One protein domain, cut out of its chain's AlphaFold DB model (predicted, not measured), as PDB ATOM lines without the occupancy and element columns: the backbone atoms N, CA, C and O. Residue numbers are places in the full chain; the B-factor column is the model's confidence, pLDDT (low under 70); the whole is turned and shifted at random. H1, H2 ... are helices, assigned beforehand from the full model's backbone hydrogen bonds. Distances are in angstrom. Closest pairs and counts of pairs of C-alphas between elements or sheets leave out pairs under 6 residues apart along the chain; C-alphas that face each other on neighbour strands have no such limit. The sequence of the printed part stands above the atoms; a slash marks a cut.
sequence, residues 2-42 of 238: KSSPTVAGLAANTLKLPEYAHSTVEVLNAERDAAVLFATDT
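This is residues 2 to 42 of the 238 residues of the protein "Fatty-acid synthase domain protein" of Mycobacterium xenopi 3993 (UniProt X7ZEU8). This is a piece with little regular structure: one short helix, H1, and a long open loop, residues 15 to 33, that swings out and folds back before reaching a single small helical turn, H2. Residues 16 to 22 stick out at the loop's far bend. The printed part has 41 residues with two named helices, H1 then H2, and no named strand; its class is all helix, though the helices hold only 12 residues. It is loose, with a radius of gyration of the C-alphas of 12.1 A, and flat, spanning 33 by 26 by 12 A.

Begin at H1, residues 7 to 14, and look from there to H2, residues 34 to 37: the two are apart. In H1 every O i to N i+4 pair is within hydrogen-bond range; H2 is too short for such a pair, and its 1 O i to N i+3 pair is within range.

Find C-alpha 7 at (-26.301, 1.698, 54.471); from there H1 runs 10.8 A to C-alpha 14. H2 runs 4.9 A from C-alpha 34 to C-alpha 37 at (-22.272, -3.669, 39.152).

The C-alphas of Glu 19 and Thr 42 are the two farthest apart, 33.1 A. The link from H1 to H2, 19 residues, is long. The printed part has no cut. Look for low confidence, pLDDT under 70, at residues 2 to 5.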
ATOM      1  N   LYS A   2     -40.795   7.665  51.291       48.88
ATOM      2  CA  LYS A   2     -39.476   7.900  51.904       48.88
ATOM      3  C   LYS A   2     -38.812   6.529  52.030       48.88
ATOM      4  O   LYS A   2     -39.221   5.728  52.862       48.88
ATOM      5  N   SER A   3     -37.887   6.240  51.123       62.84
ATOM      6  CA  SER A   3     -37.088   5.019  51.095       62.84
ATOM      7  C   SER A   3     -36.462   4.767  52.469       62.84
ATOM      8  O   SER A   3     -35.869   5.677  53.052       62.84
ATOM      9  N   SER A   4     -36.635   3.546  52.983       58.41
ATOM     10  CA  SER A   4     -36.041   3.088  54.244       58.41
ATOM     11  C   SER A   4     -34.529   3.374  54.246       58.41
ATOM     12  O   SER A   4     -33.902   3.236  53.190       58.41
ATOM     13  N   PRO A   5     -33.926   3.817  55.365       66.00
ATOM     14  CA  PRO A   5     -32.527   4.231  55.375       66.00
ATOM     15  C   PRO A   5     -31.615   3.036  55.078       66.00
ATOM     16  O   PRO A   5     -31.457   2.134  55.896       66.00
ATOM     17  N   THR A   6     -31.002   3.027  53.897       88.69
ATOM     18  CA  THR A   6     -30.021   2.010  53.503       88.69
ATOM     19  C   THR A   6     -28.612   2.426  53.931       88.69
ATOM     20  O   THR A   6     -28.297   3.614  54.017       88.69
ATOM     21  N   VAL A   7     -27.726   1.448  54.160       91.50
ATOM     22  CA  VAL A   7     -26.301   1.698  54.471       91.50
ATOM     23  C   VAL A   7     -25.624   2.509  53.360       91.50
ATOM     24  O   VAL A   7     -24.834   3.403  53.649       91.50
ATOM     25  N   ALA A   8     -25.997   2.267  52.100       90.94
ATOM     26  CA  ALA A   8     -25.547   3.064  50.961       90.94
ATOM     27  C   ALA A   8     -25.933   4.550  51.106       90.94
ATOM     28  O   ALA A   8     -25.107   5.432  50.882       90.94
ATOM     29  N   GLY A   9     -27.159   4.841  51.559       91.12
ATOM     30  CA  GLY A   9     -27.605   6.209  51.831       91.12
ATOM     31  C   GLY A   9     -26.853   6.878  52.986       91.12
ATOM     32  O   GLY A   9     -26.548   8.068  52.916       91.12
ATOM     33  N   LEU A  10     -26.505   6.123  54.034       92.62
ATOM     34  CA  LEU A  10     -25.674   6.632  55.130       92.62
ATOM     35  C   LEU A  10     -24.254   6.959  54.655       92.62
ATOM     36  O   LEU A  10     -23.760   8.051  54.930       92.62
ATOM     37  N   ALA A  11     -23.635   6.063  53.884       92.62
ATOM     38  CA  ALA A  11     -22.310   6.284  53.311       92.62
ATOM     39  C   ALA A  11     -22.288   7.503  52.369       92.62
ATOM     40  O   ALA A  11     -21.382   8.331  52.456       92.62
ATOM     41  N   ALA A  12     -23.328   7.686  51.546       91.38
ATOM     42  CA  ALA A  12     -23.464   8.860  50.684       91.38
ATOM     43  C   ALA A  12     -23.543  10.183  51.469       91.38
ATOM     44  O   ALA A  12     -23.120  11.221  50.970       91.38
ATOM     45  N   ASN A  13     -24.054  10.178  52.705       92.19
ATOM     46  CA  ASN A  13     -24.039  11.373  53.553       92.19
ATOM     47  C   ASN A  13     -22.654  11.657  54.141       92.19
ATOM     48  O   ASN A  13     -22.281  12.821  54.255       92.19
ATOM     49  N   THR A  14     -21.877  10.625  54.474       92.81
ATOM     50  CA  THR A  14     -20.491  10.790  54.934       92.81
ATOM     51  C   THR A  14     -19.606  11.395  53.847       92.81
ATOM     52  O   THR A  14     -18.804  12.278  54.136       92.81
ATOM     53  N   LEU A  15     -19.801  10.990  52.590       93.56
ATOM     54  CA  LEU A  15     -19.036  11.515  51.455       93.56
ATOM     55  C   LEU A  15     -19.293  13.004  51.165       93.56
ATOM     56  O   LEU A  15     -18.480  13.637  50.504       93.56
ATOM     57  N   LYS A  16     -20.371  13.596  51.697       91.50
ATOM     58  CA  LYS A  16     -20.643  15.042  51.578       91.50
ATOM     59  C   LYS A  16     -19.761  15.904  52.485       91.50
ATOM     60  O   LYS A  16     -19.785  17.127  52.361       91.50
ATOM     61  N   LEU A  17     -19.040  15.310  53.437       94.50
ATOM     62  CA  LEU A  17     -18.168  16.065  54.331       94.50
ATOM     63  C   LEU A  17     -16.964  16.625  53.556       94.50
ATOM     64  O   LEU A  17     -16.432  15.942  52.680       94.50
ATOM     65  N   PRO A  18     -16.479  17.831  53.905       91.00
ATOM     66  CA  PRO A  18     -15.374  18.480  53.194       91.00
ATOM     67  C   PRO A  18     -14.077  17.661  53.226       91.00
ATOM     68  O   PRO A  18     -13.248  17.786  52.333       91.00
ATOM     69  N   GLU A  19     -13.926  16.782  54.216       93.62
ATOM     70  CA  GLU A  19     -12.811  15.838  54.325       93.62
ATOM     71  C   GLU A  19     -12.737  14.850  53.143       93.62
ATOM     72  O   GLU A  19     -11.648  14.417  52.775       93.62
ATOM     73  N   TYR A  20     -13.871  14.542  52.504       89.94
ATOM     74  CA  TYR A  20     -13.969  13.620  51.367       89.94
ATOM     75  C   TYR A  20     -14.256  14.326  50.035       89.94
ATOM     76  O   TYR A  20     -14.471  13.655  49.030       89.94
ATOM     77  N   ALA A  21     -14.218  15.662  49.985       87.81
ATOM     78  CA  ALA A  21     -14.582  16.441  48.795       87.81
ATOM     79  C   ALA A  21     -13.724  16.138  47.551       87.81
ATOM     80  O   ALA A  21     -14.151  16.377  46.425       87.81
ATOM     81  N   HIS A  22     -12.520  15.601  47.746       90.75
ATOM     82  CA  HIS A  22     -11.605  15.210  46.668       90.75
ATOM     83  C   HIS A  22     -11.532  13.689  46.466       90.75
ATOM     84  O   HIS A  22     -10.626  13.192  45.803       90.75
ATOM     85  N   SER A  23     -12.460  12.942  47.065       88.62
ATOM     86  CA  SER A  23     -12.519  11.487  46.978       88.62
ATOM     87  C   SER A  23     -13.500  11.061  45.888       88.62
ATOM     88  O   SER A  23     -14.681  11.386  45.948       88.62
ATOM     89  N   THR A  24     -13.039  10.278  44.914       90.62
ATOM     90  CA  THR A  24     -13.848   9.774  43.786       90.62
ATOM     91  C   THR A  24     -14.530   8.442  44.121       90.62
ATOM     92  O   THR A  24     -14.445   7.480  43.361       90.62
ATOM     93  N   VAL A  25     -15.111   8.329  45.316       93.81
ATOM     94  CA  VAL A  25     -15.686   7.062  45.794       93.81
ATOM     95  C   VAL A  25     -17.140   6.952  45.363       93.81
ATOM     96  O   VAL A  25     -17.965   7.784  45.736       93.81
ATOM     97  N   GLU A  26     -17.455   5.878  44.648       91.31
ATOM     98  CA  GLU A  26     -18.819   5.524  44.266       91.31
ATOM     99  C   GLU A  26     -19.411   4.509  45.248       91.31
ATOM    100  O   GLU A  26     -18.778   3.516  45.619       91.31
ATOM    101  N   VAL A  27     -20.642   4.769  45.688       93.88
ATOM    102  CA  VAL A  27     -21.381   3.902  46.611       93.88
ATOM    103  C   VAL A  27     -22.567   3.307  45.871       93.88
ATOM    104  O   VAL A  27     -23.522   4.016  45.555       93.88
ATOM    105  N   LEU A  28     -22.519   1.994  45.655       92.62
ATOM    106  CA  LEU A  28     -23.542   1.244  44.934       92.62
ATOM    107  C   LEU A  28     -24.292   0.304  45.886       92.62
ATOM    108  O   LEU A  28     -23.697  -0.368  46.733       92.62
ATOM    109  N   ASN A  29     -25.614   0.261  45.767       92.56
ATOM    110  CA  ASN A  29     -26.467  -0.729  46.406       92.56
ATOM    111  C   ASN A  29     -26.609  -1.949  45.484       92.56
ATOM    112  O   ASN A  29     -26.949  -1.803  44.316       92.56
ATOM    113  N   ALA A  30     -26.398  -3.153  46.021       90.88
ATOM    114  CA  ALA A  30     -26.368  -4.383  45.228       90.88
ATOM    115  C   ALA A  30     -27.672  -4.707  44.476       90.88
ATOM    116  O   ALA A  30     -27.614  -5.330  43.423       90.88
ATOM    117  N   GLU A  31     -28.831  -4.305  45.003       89.88
ATOM    118  CA  GLU A  31     -30.130  -4.577  44.376       89.88
ATOM    119  C   GLU A  31     -30.513  -3.484  43.376       89.88
ATOM    120  O   GLU A  31     -30.945  -3.782  42.267       89.88
ATOM    121  N   ARG A  32     -30.339  -2.212  43.757       90.56
ATOM    122  CA  ARG A  32     -30.714  -1.065  42.913       90.56
ATOM    123  C   ARG A  32     -29.741  -0.850  41.755       90.56
ATOM    124  O   ARG A  32     -30.170  -0.557  40.648       90.56
ATOM    125  N   ASP A  33     -28.448  -0.991  42.020       91.69
ATOM    126  CA  ASP A  33     -27.377  -0.618  41.091       91.69
ATOM    127  C   ASP A  33     -26.748  -1.864  40.441       91.69
ATOM    128  O   ASP A  33     -25.584  -1.868  40.041       91.69
ATOM    129  N   ALA A  34     -27.525  -2.949  40.339       90.75
ATOM    130  CA  ALA A  34     -27.086  -4.220  39.772       90.75
ATOM    131  C   ALA A  34     -26.594  -4.070  38.323       90.75
ATOM    132  O   ALA A  34     -25.599  -4.686  37.963       90.75
ATOM    133  N   ALA A  35     -27.240  -3.229  37.511       89.94
ATOM    134  CA  ALA A  35     -26.836  -3.018  36.120       89.94
ATOM    135  C   ALA A  35     -25.417  -2.436  36.005       89.94
ATOM    136  O   ALA A  35     -24.610  -2.925  35.217       89.94
ATOM    137  N   VAL A  36     -25.085  -1.463  36.857       90.88
ATOM    138  CA  VAL A  36     -23.737  -0.883  36.939       90.88
ATOM    139  C   VAL A  36     -22.750  -1.921  37.477       90.88
ATOM    140  O   VAL A  36     -21.683  -2.127  36.904       90.88
ATOM    141  N   LEU A  37     -23.122  -2.640  38.542       91.12
ATOM    142  CA  LEU A  37     -22.272  -3.669  39.152       91.12
ATOM    143  C   LEU A  37     -21.972  -4.849  38.214       91.12
ATOM    144  O   LEU A  37     -20.880  -5.412  38.278       91.12
ATOM    145  N   PHE A  38     -22.921  -5.227  37.358       90.00
ATOM    146  CA  PHE A  38     -22.762  -6.286  36.361       90.00
ATOM    147  C   PHE A  38     -22.327  -5.765  34.986       90.00
ATOM    148  O   PHE A  38     -22.214  -6.567  34.060       90.00
ATOM    149  N   ALA A  39     -22.054  -4.462  34.857       89.50
ATOM    150  CA  ALA A  39     -21.680  -3.806  33.604       89.50
ATOM    151  C   ALA A  39     -22.664  -4.083  32.449       89.50
ATOM    152  O   ALA A  39     -22.270  -4.202  31.292       89.50
ATOM    153  N   THR A  40     -23.950  -4.212  32.771       87.75
ATOM    154  CA  THR A  40     -25.041  -4.339  31.794       87.75
ATOM    155  C   THR A  40     -25.730  -3.002  31.529       87.75
ATOM    156  O   THR A  40     -26.730  -2.967  30.818       87.75
ATOM    157  N   ASP A  41     -25.240  -1.921  32.135       85.31
ATOM    158  CA  ASP A  41     -25.680  -0.555  31.876       85.31
ATOM    159  C   ASP A  41     -25.188  -0.134  30.482       85.31
ATOM    160  O   ASP A  41     -24.004   0.116  30.269       85.31
ATOM    161  N   THR A  42     -26.087  -0.192  29.502       80.94
ATOM    162  CA  THR A  42     -25.864   0.322  28.146       80.94
ATOM    163  C   THR A  42     -26.508   1.698  28.076       80.94
ATOM    164  O   THR A  42     -27.726   1.809  28.205       80.94
TER     165      THR A  42